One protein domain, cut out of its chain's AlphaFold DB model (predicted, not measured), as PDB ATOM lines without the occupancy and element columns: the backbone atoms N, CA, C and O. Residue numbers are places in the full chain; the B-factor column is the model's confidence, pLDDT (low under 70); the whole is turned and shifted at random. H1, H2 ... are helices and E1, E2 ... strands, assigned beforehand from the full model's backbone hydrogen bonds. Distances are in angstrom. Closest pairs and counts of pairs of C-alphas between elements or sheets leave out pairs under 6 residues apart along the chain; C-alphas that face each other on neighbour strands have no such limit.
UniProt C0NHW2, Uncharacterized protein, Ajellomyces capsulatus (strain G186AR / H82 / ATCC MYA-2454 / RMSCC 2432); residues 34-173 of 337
ATOM      1  N   ARG A  34     168.261 199.467 175.885       85.36
ATOM      2  CA  ARG A  34     167.312 199.874 174.832       85.36
ATOM      3  C   ARG A  34     166.923 198.705 173.933       85.36
ATOM      4  O   ARG A  34     165.757 198.580 173.572       85.36
ATOM      5  N   PHE A  35     167.888 197.873 173.546       79.29
ATOM      6  CA  PHE A  35     167.623 196.695 172.725       79.29
ATOM      7  C   PHE A  35     166.768 195.672 173.478       79.29
ATOM      8  O   PHE A  35     165.778 195.200 172.925       79.29
ATOM      9  N   SER A  36     167.080 195.412 174.748       80.66
ATOM     10  CA  SER A  36     166.282 194.573 175.642       80.66
ATOM     11  C   SER A  36     164.846 195.080 175.754       80.66
ATOM     12  O   SER A  36     163.917 194.320 175.496       80.66
ATOM     13  N   GLY A  37     164.654 196.383 175.990       86.00
ATOM     14  CA  GLY A  37     163.321 196.991 176.026       86.00
ATOM     15  C   GLY A  37     162.553 196.826 174.711       86.00
ATOM     16  O   GLY A  37     161.364 196.531 174.721       86.00
ATOM     17  N   ILE A  38     163.229 196.921 173.560       85.01
ATOM     18  CA  ILE A  38     162.609 196.655 172.251       85.01
ATOM     19  C   ILE A  38     162.200 195.181 172.116       85.01
ATOM     20  O   ILE A  38     161.134 194.900 171.561       85.01
ATOM     21  N   LEU A  39     163.034 194.243 172.580       80.13
ATOM     22  CA  LEU A  39     162.734 192.810 172.549       80.13
ATOM     23  C   LEU A  39     161.518 192.472 173.421       80.13
ATOM     24  O   LEU A  39     160.581 191.824 172.950       80.13
ATOM     25  N   GLU A  40     161.491 192.976 174.649       85.82
ATOM     26  CA  GLU A  40     160.371 192.810 175.577       85.82
ATOM     27  C   GLU A  40     159.090 193.461 175.043       85.82
ATOM     28  O   GLU A  40     158.048 192.812 174.928       85.82
ATOM     29  N   GLU A  41     159.153 194.731 174.637       86.97
ATOM     30  CA  GLU A  41     157.979 195.500 174.225       86.97
ATOM     31  C   GLU A  41     157.358 194.944 172.936       86.97
ATOM     32  O   GLU A  41     156.139 194.721 172.873       86.97
ATOM     33  N   LYS A  42     158.189 194.706 171.907       85.72
ATOM     34  CA  LYS A  42     157.718 194.372 170.550       85.72
ATOM     35  C   LYS A  42     157.544 192.890 170.302       85.72
ATOM     36  O   LYS A  42     156.663 192.513 169.527       85.72
ATOM     37  N   PHE A  43     158.399 192.063 170.886       76.37
ATOM     38  CA  PHE A  43     158.374 190.621 170.657       76.37
ATOM     39  C   PHE A  43     157.784 189.863 171.844       76.37
ATOM     40  O   PHE A  43     157.616 188.654 171.741       76.37
ATOM     41  N   LYS A  44     157.419 190.566 172.929       86.12
ATOM     42  CA  LYS A  44     156.914 189.954 174.167       86.12
ATOM     43  C   LYS A  44     157.884 188.906 174.713       86.12
ATOM     44  O   LYS A  44     157.471 187.950 175.362       86.12
ATOM     45  N   LEU A  45     159.178 189.094 174.443       76.61
ATOM     46  CA  LEU A  45     160.225 188.224 174.954       76.61
ATOM     47  C   LEU A  45     160.477 188.606 176.401       76.61
ATOM     48  O   LEU A  45     160.894 189.724 176.667       76.61
ATOM     49  N   GLN A  46     160.219 187.697 177.332       79.28
ATOM     50  CA  GLN A  46     160.556 187.926 178.731       79.28
ATOM     51  C   GLN A  46     162.058 187.716 178.914       79.28
ATOM     52  O   GLN A  46     162.529 186.581 179.015       79.28
ATOM     53  N   LEU A  47     162.823 188.807 178.929       79.82
ATOM     54  CA  LEU A  47     164.232 188.735 179.282       79.82
ATOM     55  C   LEU A  47     164.328 188.624 180.798       79.82
ATOM     56  O   LEU A  47     164.002 189.540 181.547       79.82
ATOM     57  N   LYS A  48     164.751 187.452 181.255       82.02
ATOM     58  CA  LYS A  48     165.026 187.223 182.670       82.02
ATOM     59  C   LYS A  48     166.272 187.990 183.086       82.02
ATOM     60  O   LYS A  48     167.165 188.239 182.275       82.02
ATOM     61  N   SER A  49     166.358 188.328 184.368       83.43
ATOM     62  CA  SER A  49     167.612 188.834 184.914       83.43
ATOM     63  C   SER A  49     168.714 187.786 184.753       83.43
ATOM     64  O   SER A  49     168.453 186.582 184.730       83.43
ATOM     65  N   ALA A  50     169.974 188.220 184.732       76.33
ATOM     66  CA  ALA A  50     171.093 187.290 184.618       76.33
ATOM     67  C   ALA A  50     171.090 186.180 185.663       76.33
ATOM     68  O   ALA A  50     171.390 185.026 185.363       76.33
ATOM     69  N   LYS A  51     170.725 186.528 186.895       83.46
ATOM     70  CA  LYS A  51     170.627 185.575 187.995       83.46
ATOM     71  C   LYS A  51     169.529 184.540 187.742       83.46
ATOM     72  O   LYS A  51     169.738 183.361 188.004       83.46
ATOM     73  N   GLU A  52     168.381 184.969 187.228       86.60
ATOM     74  CA  GLU A  52     167.261 184.084 186.902       86.60
ATOM     75  C   GLU A  52     167.550 183.206 185.695       86.60
ATOM     76  O   GLU A  52     167.224 182.028 185.730       86.60
ATOM     77  N   ALA A  53     168.193 183.735 184.658       78.69
ATOM     78  CA  ALA A  53     168.580 182.949 183.496       78.69
ATOM     79  C   ALA A  53     169.666 181.917 183.834       78.69
ATOM     80  O   ALA A  53     169.617 180.807 183.315       78.69
ATOM     81  N   ILE A  54     170.608 182.238 184.732       82.87
ATOM     82  CA  ILE A  54     171.558 181.250 185.274       82.87
ATOM     83  C   ILE A  54     170.809 180.196 186.092       82.87
ATOM     84  O   ILE A  54     171.014 179.010 185.871       82.87
ATOM     85  N   LYS A  55     169.901 180.606 186.986       87.83
ATOM     86  CA  LYS A  55     169.089 179.669 187.776       87.83
ATOM     87  C   LYS A  55     168.269 178.745 186.874       87.83
ATOM     88  O   LYS A  55     168.292 177.540 187.071       87.83
ATOM     89  N   GLU A  56     167.579 179.296 185.878       83.07
ATOM     90  CA  GLU A  56     166.814 178.527 184.897       83.07
ATOM     91  C   GLU A  56     167.722 177.583 184.121       83.07
ATOM     92  O   GLU A  56     167.389 176.415 183.984       83.07
ATOM     93  N   HIS A  57     168.880 178.056 183.660       81.37
ATOM     94  CA  HIS A  57     169.875 177.223 182.996       81.37
ATOM     95  C   HIS A  57     170.322 176.066 183.898       81.37
ATOM     96  O   HIS A  57     170.312 174.920 183.460       81.37
ATOM     97  N   ASP A  58     170.632 176.301 185.165       84.53
ATOM     98  CA  ASP A  58     171.054 175.225 186.065       84.53
ATOM     99  C   ASP A  58     169.905 174.243 186.379       84.53
ATOM    100  O   ASP A  58     170.152 173.053 186.565       84.53
ATOM    101  N   THR A  59     168.648 174.708 186.385       87.47
ATOM    102  CA  THR A  59     167.464 173.869 186.670       87.47
ATOM    103  C   THR A  59     166.829 173.199 185.453       87.47
ATOM    104  O   THR A  59     166.099 172.225 185.613       87.47
ATOM    105  N   ALA A  60     167.035 173.728 184.246       80.37
ATOM    106  CA  ALA A  60     166.291 173.297 183.071       80.37
ATOM    107  C   ALA A  60     166.662 171.863 182.692       80.37
ATOM    108  O   ALA A  60     167.839 171.497 182.674       80.37
ATOM    109  N   GLU A  61     165.646 171.079 182.338       81.02
ATOM    110  CA  GLU A  61     165.806 169.666 182.024       81.02
ATOM    111  C   GLU A  61     166.891 169.436 180.961       81.02
ATOM    112  O   GLU A  61     166.955 170.173 179.969       81.02
ATOM    113  N   PRO A  62     167.710 168.377 181.105       79.28
ATOM    114  CA  PRO A  62     168.747 168.033 180.131       79.28
ATOM    115  C   PRO A  62     168.177 167.724 178.735       79.28
ATOM    116  O   PRO A  62     168.922 167.702 177.754       79.28
ATOM    117  N   ALA A  63     166.862 167.504 178.627       84.00
ATOM    118  CA  ALA A  63     166.154 167.317 177.366       84.00
ATOM    119  C   ALA A  63     166.003 168.612 176.543       84.00
ATOM    120  O   ALA A  63     165.908 168.532 175.316       84.00
ATOM    121  N   THR A  64     166.020 169.790 177.178       84.76
ATOM    122  CA  THR A  64     165.901 171.090 176.495       84.76
ATOM    123  C   THR A  64     167.221 171.427 175.807       84.76
ATOM    124  O   THR A  64     168.260 171.558 176.462       84.76
ATOM    125  N   GLY A  65     167.199 171.578 174.483       87.67
ATOM    126  CA  GLY A  65     168.399 171.950 173.743       87.67
ATOM    127  C   GLY A  65     168.768 173.410 174.002       87.67
ATOM    128  O   GLY A  65     167.902 174.275 174.113       87.67
ATOM    129  N   ARG A  66     170.066 173.695 174.126       90.55
ATOM    130  CA  ARG A  66     170.557 175.038 174.468       90.55
ATOM    131  C   ARG A  66     171.514 175.535 173.411       90.55
ATOM    132  O   ARG A  66     172.466 174.834 173.068       90.55
ATOM    133  N   ILE A  67     171.286 176.755 172.945       93.37
ATOM    134  CA  ILE A  67     172.167 177.460 172.023       93.37
ATOM    135  C   ILE A  67     172.844 178.595 172.784       93.37
ATOM    136  O   ILE A  67     172.185 179.474 173.326       93.37
ATOM    137  N   TYR A  68     174.167 178.585 172.821       94.26
ATOM    138  CA  TYR A  68     174.968 179.621 173.446       94.26
ATOM    139  C   TYR A  68     175.509 180.584 172.410       94.26
ATOM    140  O   TYR A  68     176.126 180.142 171.443       94.26
ATOM    141  N   THR A  69     175.354 181.881 172.644       95.51
ATOM    142  CA  THR A  69     175.910 182.924 171.778       95.51
ATOM    143  C   THR A  69     177.050 183.669 172.450       95.51
ATOM    144  O   THR A  69     177.133 183.761 173.679       95.51
ATOM    145  N   ASP A  70     177.959 184.183 171.627       94.52
ATOM    146  CA  ASP A  70     179.024 185.065 172.075       94.52
ATOM    147  C   ASP A  70     179.468 186.042 170.982       94.52
ATOM    148  O   ASP A  70     179.505 185.701 169.798       94.52
ATOM    149  N   GLY A  71     179.859 187.239 171.408       95.07
ATOM    150  CA  GLY A  71     180.655 188.182 170.643       95.07
ATOM    151  C   GLY A  71     181.996 188.394 171.343       95.07
ATOM    152  O   GLY A  71     182.058 188.704 172.531       95.07
ATOM    153  N   SER A  72     183.095 188.246 170.610       94.25
ATOM    154  CA  SER A  72     184.439 188.427 171.151       94.25
ATOM    155  C   SER A  72     185.235 189.425 170.327       94.25
ATOM    156  O   SER A  72     185.084 189.488 169.109       94.25
ATOM    157  N   SER A  73     186.100 190.181 171.000       95.05
ATOM    158  CA  SER A  73     187.172 190.953 170.377       95.05
ATOM    159  C   SER A  73     188.490 190.505 170.998       95.05
ATOM    160  O   SER A  73     188.654 190.583 172.219       95.05
ATOM    161  N   ILE A  74     189.393 189.965 170.182       94.05
ATOM    162  CA  ILE A  74     190.717 189.482 170.600       94.05
ATOM    163  C   ILE A  74     191.733 190.012 169.604       94.05
ATOM    164  O   ILE A  74     191.549 189.806 168.409       94.05
ATOM    165  N   ASN A  75     192.803 190.650 170.081       95.48
ATOM    166  CA  ASN A  75     193.872 191.195 169.234       95.48
ATOM    167  C   ASN A  75     193.323 192.064 168.092       95.48
ATOM    168  O   ASN A  75     193.662 191.838 166.936       95.48
ATOM    169  N   ASP A  76     192.391 192.969 168.392       95.78
ATOM    170  CA  ASP A  76     191.715 193.814 167.398       95.78
ATOM    171  C   ASP A  76     190.907 193.072 166.333       95.78
ATOM    172  O   ASP A  76     190.551 193.656 165.321       95.78
ATOM    173  N   HIS A  77     190.569 191.801 166.548       96.61
ATOM    174  CA  HIS A  77     189.726 191.013 165.652       96.61
ATOM    175  C   HIS A  77     188.404 190.693 166.335       96.61
ATOM    176  O   HIS A  77     188.381 190.116 167.425       96.61
ATOM    177  N   VAL A  78     187.296 191.016 165.672       96.54
ATOM    178  CA  VAL A  78     185.945 190.811 166.192       96.54
ATOM    179  C   VAL A  78     185.303 189.583 165.555       96.54
ATOM    180  O   VAL A  78     185.361 189.376 164.342       96.54
ATOM    181  N   ARG A  79     184.709 188.720 166.383       97.40
ATOM    182  CA  ARG A  79     184.091 187.453 165.970       97.40
ATOM    183  C   ARG A  79     182.791 187.208 166.714       97.40
ATOM    184  O   ARG A  79     182.713 187.433 167.917       97.40
ATOM    185  N   ALA A  80     181.812 186.680 165.998       96.86
ATOM    186  CA  ALA A  80     180.568 186.162 166.539       96.86
ATOM    187  C   ALA A  80     180.610 184.634 166.578       96.86
ATOM    188  O   ALA A  80     181.194 184.001 165.694       96.86
ATOM    189  N   ALA A  81     179.969 184.037 167.573       96.70
ATOM    190  CA  ALA A  81     179.811 182.598 167.683       96.70
ATOM    191  C   ALA A  81     178.415 182.239 168.197       96.70
ATOM    192  O   ALA A  81     177.856 182.928 169.048       96.70
ATOM    193  N   ALA A  82     177.888 181.124 167.708       95.87
ATOM    194  CA  ALA A  82     176.770 180.410 168.295       95.87
ATOM    195  C   ALA A  82     177.127 178.925 168.373       95.87
ATOM    196  O   ALA A  82     177.709 178.374 167.441       95.87
ATOM    197  N   THR A  83     176.807 178.257 169.474       94.39
ATOM    198  CA  THR A  83     177.041 176.819 169.619       94.39
ATOM    199  C   THR A  83     175.874 176.150 170.309       94.39
ATOM    200  O   THR A  83     175.335 176.691 171.263       94.39
ATOM    201  N   ALA A  84     175.500 174.963 169.857       92.92
ATOM    202  CA  ALA A  84     174.414 174.187 170.423       92.92
ATOM    203  C   ALA A  84     174.930 172.793 170.821       92.92
ATOM    204  O   ALA A  84     174.818 171.845 170.044       92.92
ATOM    205  N   PRO A  85     175.547 172.653 172.014       89.04
ATOM    206  CA  PRO A  85     176.238 171.425 172.417       89.04
ATOM    207  C   PRO A  85     175.344 170.183 172.443       89.04
ATOM    208  O   PRO A  85     175.833 169.075 172.248       89.04
ATOM    209  N   SER A  86     174.041 170.369 172.669       86.36
ATOM    210  CA  SER A  86     173.047 169.298 172.754       86.36
ATOM    211  C   SER A  86     172.629 168.713 171.401       86.36
ATOM    212  O   SER A  86     171.944 167.695 171.380       86.36
ATOM    213  N   LEU A  87     172.990 169.336 170.274       83.51
ATOM    214  CA  LEU A  87     172.646 168.822 168.946       83.51
ATOM    215  C   LEU A  87     173.591 167.677 168.576       83.51
ATOM    216  O   LEU A  87     174.717 167.906 168.142       83.51
ATOM    217  N   GLN A  88     173.153 166.438 168.784       69.06
ATOM    218  CA  GLN A  88     174.032 165.266 168.714       69.06
ATOM    219  C   GLN A  88     174.419 164.801 167.300       69.06
ATOM    220  O   GLN A  88     175.314 163.971 167.188       69.06
ATOM    221  N   ASN A  89     173.854 165.351 166.223       66.75
ATOM    222  CA  ASN A  89     173.886 164.630 164.944       66.75
ATOM    223  C   ASN A  89     174.944 165.091 163.930       66.75
ATOM    224  O   ASN A  89     175.241 164.332 163.025       66.75
ATOM    225  N   ASP A  90     175.568 166.264 164.087       71.57
ATOM    226  CA  ASP A  90     176.619 166.724 163.166       71.57
ATOM    227  C   ASP A  90     177.573 167.695 163.870       71.57
ATOM    228  O   ASP A  90     177.161 168.734 164.388       71.57
ATOM    229  N   SER A  91     178.873 167.389 163.900       69.56
ATOM    230  CA  SER A  91     179.897 168.295 164.458       69.56
ATOM    231  C   SER A  91     179.907 169.663 163.769       69.56
ATOM    232  O   SER A  91     180.039 170.680 164.449       69.56
ATOM    233  N   ALA A  92     179.678 169.702 162.453       72.53
ATOM    234  CA  ALA A  92     179.610 170.939 161.676       72.53
ATOM    235  C   ALA A  92     178.383 171.800 162.027       72.53
ATOM    236  O   ALA A  92     178.483 173.023 162.084       72.53
ATOM    237  N   ARG A  93     177.236 171.180 162.338       76.25
ATOM    238  CA  ARG A  93     175.999 171.900 162.696       76.25
ATOM    239  C   ARG A  93     175.956 172.344 164.159       76.25
ATOM    240  O   ARG A  93     175.059 173.077 164.548       76.25
ATOM    241  N   ARG A  94     176.912 171.929 164.994       87.65
ATOM    242  CA  ARG A  94     176.938 172.286 166.425       87.65
ATOM    243  C   ARG A  94     177.484 173.680 166.710       87.65
ATOM    244  O   ARG A  94     177.308 174.176 167.826       87.65
ATOM    245  N   LYS A  95     178.188 174.302 165.766       93.45
ATOM    246  CA  LYS A  95     178.866 175.578 165.994       93.45
ATOM    247  C   LYS A  95     178.884 176.411 164.722       93.45
ATOM    248  O   LYS A  95     179.422 175.994 163.709       93.45
ATOM    249  N   GLN A  96     178.363 177.621 164.827       95.24
ATOM    250  CA  GLN A  96     178.480 178.663 163.822       95.24
ATOM    251  C   GLN A  96     179.432 179.731 164.347       95.24
ATOM    252  O   GLN A  96     179.332 180.158 165.498       95.24
ATOM    253  N   THR A  97     180.366 180.178 163.517       96.05
ATOM    254  CA  THR A  97     181.235 181.311 163.845       96.05
ATOM    255  C   THR A  97     181.371 182.215 162.648       96.05
ATOM    256  O   THR A  97     181.462 181.731 161.526       96.05
ATOM    257  N   GLN A  98     181.467 183.514 162.894       97.26
ATOM    258  CA  GLN A  98     181.667 184.488 161.840       97.26
ATOM    259  C   GLN A  98     182.693 185.528 162.256       97.26
ATOM    260  O   GLN A  98     182.587 186.143 163.317       97.26
ATOM    261  N   TYR A  99     183.696 185.716 161.405       97.30
ATOM    262  CA  TYR A  99     184.616 186.834 161.521       97.30
ATOM    263  C   TYR A  99     183.933 188.111 161.034       97.30
ATOM    264  O   TYR A  99     183.299 188.114 159.982       97.30
ATOM    265  N   MET A 100     184.039 189.174 161.827       96.43
ATOM    266  CA  MET A 100     183.351 190.445 161.596       96.43
ATOM    267  C   MET A 100     184.302 191.560 161.155       96.43
ATOM    268  O   MET A 100     183.859 192.682 160.933       96.43
ATOM    269  N   GLY A 101     185.597 191.261 161.034       96.71
ATOM    270  CA  GLY A 101     186.626 192.246 160.727       96.71
ATOM    271  C   GLY A 101     187.399 192.700 161.961       96.71
ATOM    272  O   GLY A 101     187.396 192.051 163.012       96.71
ATOM    273  N   GLN A 102     188.090 193.822 161.804       97.42
ATOM    274  CA  GLN A 102     188.891 194.426 162.858       97.42
ATOM    275  C   GLN A 102     188.024 195.220 163.847       97.42
ATOM    276  O   GLN A 102     186.909 195.624 163.512       97.42
ATOM    277  N   SER A 103     188.546 195.502 165.043       95.48
ATOM    278  CA  SER A 103     187.912 196.325 166.088       95.48
ATOM    279  C   SER A 103     187.603 197.755 165.626       95.48
ATOM    280  O   SER A 103     186.685 198.381 166.150       95.48
ATOM    281  N   SER A 104     188.318 198.241 164.606       95.82
ATOM    282  CA  SER A 104     188.055 199.502 163.900       95.82
ATOM    283  C   SER A 104     186.808 199.454 163.006       95.82
ATOM    284  O   SER A 104     186.177 200.480 162.773       95.82
ATOM    285  N   THR A 105     186.437 198.269 162.511       95.23
ATOM    286  CA  THR A 105     185.312 198.060 161.578       95.23
ATOM    287  C   THR A 105     184.070 197.465 162.234       95.23
ATOM    288  O   THR A 105     182.956 197.670 161.763       95.23
ATOM    289  N   SER A 106     184.236 196.712 163.319       94.97
ATOM    290  CA  SER A 106     183.163 195.996 163.997       94.97
ATOM    291  C   SER A 106     183.380 196.064 165.502       94.97
ATOM    292  O   SER A 106     184.504 196.086 165.990       94.97
ATOM    293  N   THR A 107     182.288 196.103 166.259       94.03
ATOM    294  CA  THR A 107     182.319 196.167 167.721       94.03
ATOM    295  C   THR A 107     181.898 194.830 168.329       94.03
ATOM    296  O   THR A 107     181.151 194.062 167.718       94.03
ATOM    297  N   VAL A 108     182.300 194.565 169.578       94.53
ATOM    298  CA  VAL A 108     181.816 193.391 170.339       94.53
ATOM    299  C   VAL A 108     180.284 193.335 170.348       94.53
ATOM    300  O   VAL A 108     179.718 192.270 170.150       94.53
ATOM    301  N   TYR A 109     179.621 194.490 170.449       91.44
ATOM    302  CA  TYR A 109     178.164 194.603 170.360       91.44
ATOM    303  C   TYR A 109     177.608 194.061 169.031       91.44
ATOM    304  O   TYR A 109     176.668 193.268 169.016       91.44
ATOM    305  N   THR A 110     178.212 194.430 167.894       92.31
ATOM    306  CA  THR A 110     177.797 193.883 166.589       92.31
ATOM    307  C   THR A 110     178.036 192.376 166.486       92.31
ATOM    308  O   THR A 110     177.241 191.680 165.854       92.31
ATOM    309  N   ALA A 111     179.078 191.857 167.139       96.02
ATOM    310  CA  ALA A 111     179.331 190.426 167.207       96.02
ATOM    311  C   ALA A 111     178.342 189.679 168.108       96.02
ATOM    312  O   ALA A 111     177.923 188.586 167.745       96.02
ATOM    313  N   GLU A 112     177.923 190.257 169.235       92.51
ATOM    314  CA  GLU A 112     176.886 189.680 170.102       92.51
ATOM    315  C   GLU A 112     175.546 189.572 169.356       92.51
ATOM    316  O   GLU A 112     174.939 188.499 169.324       92.51
ATOM    317  N   LEU A 113     175.131 190.640 168.660       93.24
ATOM    318  CA  LEU A 113     173.934 190.621 167.807       93.24
ATOM    319  C   LEU A 113     174.046 189.589 166.686       93.24
ATOM    320  O   LEU A 113     173.093 188.870 166.388       93.24
ATOM    321  N   LYS A 114     175.223 189.483 166.066       96.21
ATOM    322  CA  LYS A 114     175.471 188.464 165.052       96.21
ATOM    323  C   LYS A 114     175.427 187.055 165.642       96.21
ATOM    324  O   LYS A 114     174.880 186.166 165.000       96.21
ATOM    325  N   GLY A 115     175.924 186.851 166.861       95.40
ATOM    326  CA  GLY A 115     175.810 185.588 167.592       95.40
ATOM    327  C   GLY A 115     174.354 185.149 167.741       95.40
ATOM    328  O   GLY A 115     174.041 183.989 167.485       95.40
ATOM    329  N   LEU A 116     173.439 186.078 168.050       93.26
ATOM    330  CA  LEU A 116     171.995 185.802 168.080       93.26
ATOM    331  C   LEU A 116     171.445 185.379 166.711       93.26
ATOM    332  O   LEU A 116     170.706 184.403 166.630       93.26
ATOM    333  N   VAL A 117     171.841 186.056 165.627       94.60
ATOM    334  CA  VAL A 117     171.450 185.663 164.257       94.60
ATOM    335  C   VAL A 117     171.944 184.251 163.926       94.60
ATOM    336  O   VAL A 117     171.182 183.439 163.402       94.60
ATOM    337  N   LEU A 118     173.192 183.929 164.276       96.10
ATOM    338  CA  LEU A 118     173.758 182.590 164.088       96.10
ATOM    339  C   LEU A 118     173.013 181.530 164.917       96.10
ATOM    340  O   LEU A 118     172.797 180.422 164.431       96.10
ATOM    341  N   ALA A 119     172.566 181.857 166.134       94.41
ATOM    342  CA  ALA A 119     171.768 180.949 166.958       94.41
ATOM    343  C   ALA A 119     170.378 180.676 166.378       94.41
ATOM    344  O   ALA A 119     169.940 179.528 166.357       94.41
ATOM    345  N   LEU A 120     169.703 181.702 165.853       92.35
ATOM    346  CA  LEU A 120     168.430 181.520 165.151       92.35
ATOM    347  C   LEU A 120     168.604 180.655 163.900       92.35
ATOM    348  O   LEU A 120     167.748 179.823 163.607       92.35
ATOM    349  N   ARG A 121     169.727 180.802 163.186       93.36
ATOM    350  CA  ARG A 121     170.032 179.940 162.042       93.36
ATOM    351  C   ARG A 121     170.223 178.483 162.460       93.36
ATOM    352  O   ARG A 121     169.608 177.615 161.856       93.36
ATOM    353  N   LEU A 122     170.985 178.234 163.528       92.24
ATOM    354  CA  LEU A 122     171.137 176.893 164.104       92.24
ATOM    355  C   LEU A 122     169.785 176.275 164.475       92.24
ATOM    356  O   LEU A 122     169.528 175.122 164.153       92.24
ATOM    357  N   MET A 123     168.902 177.053 165.101       90.03
ATOM    358  CA  MET A 123     167.553 176.610 165.447       90.03
ATOM    359  C   MET A 123     166.736 176.212 164.203       90.03
ATOM    360  O   MET A 123     166.106 175.155 164.189       90.03
ATOM    361  N   LEU A 124     166.793 177.000 163.126       90.16
ATOM    362  CA  LEU A 124     166.135 176.652 161.860       90.16
ATOM    363  C   LEU A 124     166.731 175.388 161.226       90.16
ATOM    364  O   LEU A 124     165.982 174.516 160.793       90.16
ATOM    365  N   ASP A 125     168.057 175.253 161.220       88.87
ATOM    366  CA  ASP A 125     168.746 174.087 160.653       88.87
ATOM    367  C   ASP A 125     168.438 172.794 161.437       88.87
ATOM    368  O   ASP A 125     168.460 171.702 160.867       88.87
ATOM    369  N   THR A 126     168.122 172.894 162.735       85.57
ATOM    370  CA  THR A 126     167.661 171.743 163.539       85.57
ATOM    371  C   THR A 126     166.232 171.345 163.229       85.57
ATOM    372  O   THR A 126     165.930 170.158 163.123       85.57
ATOM    373  N   HIS A 127     165.362 172.332 163.023       85.15
ATOM    374  CA  HIS A 127     163.976 172.080 162.663       85.15
ATOM    375  C   HIS A 127     163.877 171.429 161.277       85.15
ATOM    376  O   HIS A 127     163.096 170.503 161.079       85.15
ATOM    377  N   THR A 128     164.698 171.866 160.316       85.63
ATOM    378  CA  THR A 128     164.735 171.272 158.968       85.63
ATOM    379  C   THR A 128     165.384 169.890 158.936       85.63
ATOM    380  O   THR A 128     165.020 169.080 158.092       85.63
ATOM    381  N   ALA A 129     166.295 169.579 159.866       85.40
ATOM    382  CA  ALA A 129     166.912 168.255 159.982       85.40
ATOM    383  C   ALA A 129     165.974 167.173 160.554       85.40
ATOM    384  O   ALA A 129     166.398 166.030 160.713       85.40
ATOM    385  N   GLY A 130     164.727 167.515 160.903       81.15
ATOM    386  CA  GLY A 130     163.753 166.559 161.435       81.15
ATOM    387  C   GLY A 130     164.099 166.035 162.831       81.15
ATOM    388  O   GLY A 130     163.515 165.050 163.279       81.15
ATOM    389  N   THR A 131     165.039 166.670 163.541       69.76
ATOM    390  CA  THR A 131     165.292 166.320 164.940       69.76
ATOM    391  C   THR A 131     164.072 166.740 165.744       69.76
ATOM    392  O   THR A 131     163.730 167.923 165.755       69.76
ATOM    393  N   THR A 132     163.399 165.761 166.352       65.15
ATOM    394  CA  THR A 132     162.150 165.936 167.101       65.15
ATOM    395  C   THR A 132     162.205 167.163 168.001       65.15
ATOM    396  O   THR A 132     163.233 167.438 168.625       65.15
ATOM    397  N   THR A 133     161.095 167.905 168.007       61.54
ATOM    398  CA  THR A 133     160.845 169.211 168.629       61.54
ATOM    399  C   THR A 133     161.202 169.237 170.112       61.54
ATOM    400  O   THR A 133     160.355 169.237 171.001       61.54
ATOM    401  N   ARG A 134     162.498 169.283 170.401       69.93
ATOM    402  CA  ARG A 134     162.994 169.657 171.713       69.93
ATOM    403  C   ARG A 134     162.798 171.153 171.848       69.93
ATOM    404  O   ARG A 134     163.133 171.918 170.946       69.93
ATOM    405  N   LYS A 135     162.273 171.562 172.996       82.31
ATOM    406  CA  LYS A 135     162.307 172.949 173.444       82.31
ATOM    407  C   LYS A 135     163.742 173.465 173.304       82.31
ATOM    408  O   LYS A 135     164.681 172.804 173.759       82.31
ATOM    409  N   LEU A 136     163.909 174.598 172.624       82.79
ATOM    410  CA  LEU A 136     165.203 175.239 172.421       82.79
ATOM    411  C   LEU A 136     165.239 176.560 173.183       82.79
ATOM    412  O   LEU A 136     164.315 177.368 173.099       82.79
ATOM    413  N   SER A 137     166.323 176.779 173.920       85.26
ATOM    414  CA  SER A 137     166.594 178.054 174.578       85.26
ATOM    415  C   SER A 137     167.913 178.649 174.098       85.26
ATOM    416  O   SER A 137     168.899 177.938 173.887       85.26
ATOM    417  N   ILE A 138     167.936 179.968 173.907       86.00
ATOM    418  CA  ILE A 138     169.150 180.716 173.569       86.00
ATOM    419  C   ILE A 138     169.651 181.403 174.837       86.00
ATOM    420  O   ILE A 138     168.911 182.148 175.476       86.00
ATOM    421  N   GLY A 139     170.904 181.157 175.207       85.54
ATOM    422  CA  GLY A 139     171.543 181.744 176.382       85.54
ATOM    423  C   GLY A 139     172.954 182.244 176.093       85.54
ATOM    424  O   GLY A 139     173.523 182.007 175.031       85.54
ATOM    425  N   SER A 140     173.555 182.928 177.063       81.00
ATOM    426  CA  SER A 140     174.994 183.205 177.035       81.00
ATOM    427  C   SER A 140     175.757 182.055 177.689       81.00
ATOM    428  O   SER A 140     175.212 181.345 178.537       81.00
ATOM    429  N   GLN A 141     177.016 181.842 177.296       73.60
ATOM    430  CA  GLN A 141     177.818 180.782 177.904       73.60
ATOM    431  C   GLN A 141     177.965 180.966 179.419       73.60
ATOM    432  O   GLN A 141     178.299 182.069 179.869       73.60
ATOM    433  N   PRO A 142     177.799 179.888 180.203       65.41
ATOM    434  CA  PRO A 142     177.955 179.967 181.640       65.41
ATOM    435  C   PRO A 142     179.429 180.216 182.001       65.41
ATOM    436  O   PRO A 142     180.365 179.730 181.358       65.41
ATOM    437  N   SER A 143     179.662 181.008 183.047       63.47
ATOM    438  CA  SER A 143     181.007 181.390 183.504       63.47
ATOM    439  C   SER A 143     181.780 180.237 184.166       63.47
ATOM    440  O   SER A 143     182.975 180.352 184.442       63.47
ATOM    441  N   ASN A 144     181.138 179.094 184.379       60.56
ATOM    442  CA  ASN A 144     181.636 177.988 185.188       60.56
ATOM    443  C   ASN A 144     182.326 176.879 184.372       60.56
ATOM    444  O   ASN A 144     182.196 175.723 184.729       60.56
ATOM    445  N   GLY A 145     183.058 177.200 183.296       57.83
ATOM    446  CA  GLY A 145     184.177 176.397 182.745       57.83
ATOM    447  C   GLY A 145     183.942 174.927 182.346       57.83
ATOM    448  O   GLY A 145     184.878 174.289 181.881       57.83
ATOM    449  N   LYS A 146     182.734 174.378 182.501       56.63
ATOM    450  CA  LYS A 146     182.422 172.952 182.313       56.63
ATOM    451  C   LYS A 146     181.979 172.602 180.889       56.63
ATOM    452  O   LYS A 146     181.685 171.446 180.612       56.63
ATOM    453  N   CYS A 147     181.929 173.570 179.974       52.68
ATOM    454  CA  CYS A 147     181.616 173.309 178.570       52.68
ATOM    455  C   CYS A 147     182.900 172.906 177.824       52.68
ATOM    456  O   CYS A 147     183.904 173.607 177.941       52.68
ATOM    457  N   GLY A 148     182.857 171.777 177.105       50.56
ATOM    458  CA  GLY A 148     183.997 171.043 176.535       50.56
ATOM    459  C   GLY A 148     185.161 171.886 175.989       50.56
ATOM    460  O   GLY A 148     184.980 172.948 175.387       50.56
ATOM    461  N   SER A 149     186.374 171.363 176.185       47.34
ATOM    462  CA  SER A 149     187.698 171.979 175.967       47.34
ATOM    463  C   SER A 149     187.945 172.638 174.603       47.34
ATOM    464  O   SER A 149     188.897 173.411 174.456       47.34
ATOM    465  N   ASP A 150     187.098 172.374 173.614       52.60
ATOM    466  CA  ASP A 150     187.303 172.821 172.234       52.60
ATOM    467  C   ASP A 150     186.568 174.123 171.906       52.60
ATOM    468  O   ASP A 150     186.931 174.837 170.971       52.60
ATOM    469  N   VAL A 151     185.577 174.506 172.716       48.85
ATOM    470  CA  VAL A 151     184.891 175.799 172.568       48.85
ATOM    471  C   VAL A 151     185.576 176.882 173.408       48.85
ATOM    472  O   VAL A 151     185.697 178.024 172.969       48.85
ATOM    473  N   SER A 152     186.115 176.508 174.573       48.73
ATOM    474  CA  SER A 152     186.701 177.446 175.541       48.73
ATOM    475  C   SER A 152     187.982 178.138 175.047       48.73
ATOM    476  O   SER A 152     188.229 179.292 175.393       48.73
ATOM    477  N   ARG A 153     188.773 177.492 174.174       54.76
ATOM    478  CA  ARG A 153     190.067 178.031 173.703       54.76
ATOM    479  C   ARG A 153     189.970 179.277 172.813       54.76
ATOM    480  O   ARG A 153     190.960 179.986 172.675       54.76
ATOM    481  N   HIS A 154     188.804 179.577 172.243       50.09
ATOM    482  CA  HIS A 154     188.624 180.739 171.359       50.09
ATOM    483  C   HIS A 154     187.784 181.872 171.960       50.09
ATOM    484  O   HIS A 154     187.517 182.856 171.271       50.09
ATOM    485  N   MET A 155     187.378 181.772 173.228       51.79
ATOM    486  CA  MET A 155     186.465 182.731 173.856       51.79
ATOM    487  C   MET A 155     187.209 183.554 174.912       51.79
ATOM    488  O   MET A 155     187.625 183.048 175.953       51.79
ATOM    489  N   SER A 156     187.426 184.839 174.618       53.29
ATOM    490  CA  SER A 156     188.252 185.724 175.444       53.29
ATOM    491  C   SER A 156     187.653 185.983 176.825       53.29
ATOM    492  O   SER A 156     186.486 186.363 176.944       53.29
ATOM    493  N   ARG A 157     188.485 185.908 177.874       53.27
ATOM    494  CA  ARG A 157     188.108 186.279 179.255       53.27
ATOM    495  C   ARG A 157     187.549 187.708 179.358       53.27
ATOM    496  O   ARG A 157     186.691 187.950 180.195       53.27
ATOM    497  N   SER A 158     187.978 188.626 178.484       43.80
ATOM    498  CA  SER A 158     187.570 190.044 178.492       43.80
ATOM    499  C   SER A 158     186.075 190.269 178.215       43.80
ATOM    500  O   SER A 158     185.484 191.213 178.735       43.80
ATOM    501  N   ALA A 159     185.419 189.376 177.468       50.28
ATOM    502  CA  ALA A 159     183.979 189.473 177.231       50.28
ATOM    503  C   ALA A 159     183.152 189.045 178.457       50.28
ATOM    504  O   ALA A 159     181.974 189.367 178.538       50.28
ATOM    505  N   ARG A 160     183.747 188.349 179.436       50.72
ATOM    506  CA  ARG A 160     183.032 187.757 180.575       50.72
ATOM    507  C   ARG A 160     182.477 188.793 181.562       50.72
ATOM    508  O   ARG A 160     181.467 188.524 182.196       50.72
ATOM    509  N   GLU A 161     183.095 189.967 181.670       46.58
ATOM    510  CA  GLU A 161     182.769 190.964 182.705       46.58
ATOM    511  C   GLU A 161     181.643 191.932 182.297       46.58
ATOM    512  O   GLU A 161     180.903 192.424 183.144       46.58
ATOM    513  N   ARG A 162     181.420 192.135 180.991       50.90
ATOM    514  CA  ARG A 162     180.314 192.975 180.481       50.90
ATOM    515  C   ARG A 162     178.969 192.245 180.435       50.90
ATOM    516  O   ARG A 162     177.929 192.869 180.241       50.90
ATOM    517  N   ARG A 163     178.987 190.919 180.601       53.67
ATOM    518  CA  ARG A 163     177.883 190.019 180.249       53.67
ATOM    519  C   ARG A 163     176.686 190.053 181.176       53.67
ATOM    520  O   ARG A 163     175.639 189.601 180.751       53.67
ATOM    521  N   SER A 164     176.775 190.594 182.386       43.96
ATOM    522  CA  SER A 164     175.738 190.402 183.412       43.96
ATOM    523  C   SER A 164     174.350 190.998 183.110       43.96
ATOM    524  O   SER A 164     173.475 190.889 183.959       43.96
ATOM    525  N   ARG A 165     174.109 191.630 181.950       48.20
ATOM    526  CA  ARG A 165     172.800 192.227 181.608       48.20
ATOM    527  C   ARG A 165     172.092 191.635 180.390       48.20
ATOM    528  O   ARG A 165     170.871 191.668 180.368       48.20
ATOM    529  N   LEU A 166     172.798 191.032 179.431       52.92
ATOM    530  CA  LEU A 166     172.154 190.374 178.277       52.92
ATOM    531  C   LEU A 166     171.868 188.881 178.525       52.92
ATOM    532  O   LEU A 166     171.709 188.094 177.597       52.92
ATOM    533  N   ILE A 167     171.861 188.459 179.788       53.60
ATOM    534  CA  ILE A 167     171.612 187.073 180.186       53.60
ATOM    535  C   ILE A 167     170.112 186.952 180.465       53.60
ATOM    536  O   ILE A 167     169.698 186.771 181.601       53.60
ATOM    537  N   GLY A 168     169.305 187.096 179.419       50.86
ATOM    538  CA  GLY A 168     167.952 186.560 179.397       50.86
ATOM    539  C   GLY A 168     168.000 185.268 178.596       50.86
ATOM    540  O   GLY A 168     168.443 185.285 177.448       50.86
ATOM    541  N   ALA A 169     167.600 184.143 179.190       56.42
ATOM    542  CA  ALA A 169     167.343 182.944 178.408       56.42
ATOM    543  C   ALA A 169     166.136 183.240 177.510       56.42
ATOM    544  O   ALA A 169     165.029 183.457 178.000       56.42
ATOM    545  N   LEU A 170     166.355 183.304 176.199       62.05
ATOM    546  CA  LEU A 170     165.260 183.366 175.246       62.05
ATOM    547  C   LEU A 170     164.733 181.943 175.083       62.05
ATOM    548  O   LEU A 170     165.300 181.145 174.336       62.05
ATOM    549  N   THR A 171     163.678 181.625 175.822       54.99
ATOM    550  CA  THR A 171     162.955 180.361 175.688       54.99
ATOM    551  C   THR A 171     161.854 180.545 174.654       54.99
ATOM    552  O   THR A 171     160.984 181.400 174.817       54.99
ATOM    553  N   ILE A 172     161.904 179.762 173.576       58.40
ATOM    554  CA  ILE A 172     160.850 179.719 172.562       58.40
ATOM    555  C   ILE A 172     160.130 178.388 172.751       58.40
ATOM    556  O   ILE A 172     160.665 177.330 172.419       58.40
ATOM    557  N   GLU A 173     158.938 178.443 173.333       52.53
ATOM    558  CA  GLU A 173     158.056 177.281 173.403       52.53
ATOM    559  C   GLU A 173     157.370 177.102 172.047       52.53
ATOM    560  O   GLU A 173     156.814 178.076 171.526       52.53
TER     561      GLU A 173
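What this domain is: This is residues 34 to 173 of the 337 residues of an uncharacterized protein of Ajellomyces capsulatus (strain G186AR / H82 / ATCC MYA-2454 / RMSCC 2432) (UniProt C0NHW2). A twisted sheet of five strands has one long helix, H3, packed on one face, with the shorter H2 over E4 on the opposite face. H1 is set off from the sheet, and residues 141 to 169, with the short H4 and H5, loop from E4 past E1 and back to the edge strand E5. The printed part has 140 residues, with five named helices and five named strands in the order H1 H2 E1 E2 E3 H3 E4 H4 H5 E5. The sheet runs E3 E2 E1 E4 E5 and is mixed; the class is mixed, helices and strands. The whole is compact, with a radius of gyration of the C-alphas of 14.6 A and spans of 42 by 35 by 28 A.

How they stand to each other: E1, residues 65 to 74, E2, residues 77 to 83, and E3, residues 95 to 102, form a meander, each strand the antiparallel neighbour of the one before. E1 and E2 are a hairpin, with N 70 and O 81 at 2.9 A, within hydrogen-bond range. E2 and E3 are a hairpin too, with N 98 and O 80 at 2.9 A. E4, residues 136 to 140, is parallel to E1, with N 67 and O 137 at 2.8 A. E5, residues 170 to 172, is antiparallel to E4, with N 138 and O 170 at 2.9 A. H3, residues 108 to 128, is on the sheet; its closest C-alphas to E1 are those of Glu 112 and Gly 71, 4.1 A apart. E3, H3 and E4 form a split strand-helix-strand unit, two strands running the same way with E2 and E1 between them, and its crossover is right-handed. H2, residues 50 to 59, is on the opposite face at a height over the sheet of 9.7 A. H5, residues 157 to 160, is only just at the sheet's level, at 4.0 A; its closest C-alphas to E1 are those of Ala 159 and Ser 72, 6.2 A apart. H1, residues 34 to 43, and H4, residues 149 to 152, are not on the sheet. Every O i to N i+4 pair is within hydrogen-bond range in H1, H2 and H3; H4 and H5 are too short for such a pair.

Where its parts are: H1 begins at C-alpha 34, (167.312, 199.874, 174.832), and is 13.5 A long; H2 is 14.1 A. E1 measures 28.6 A, E2 19.4 A, E3 21.6 A and E4 13.4 A. H3, 30.2 A, begins at C-alpha 108, (181.816, 193.391, 170.339). H4, H5 and E5 are short; E5 ends at C-alpha 172, (160.850, 179.719, 172.562).

The domain as a whole: The C-alphas farthest apart, those of Ser 104 and Thr 132, are 42.5 A apart. The printed part has no cut, and the link from E2 to E3, 11 residues, is long. The mean pLDDT of the printed part is 79.4, and 39 residues are under 70, among them residues 142 to 173.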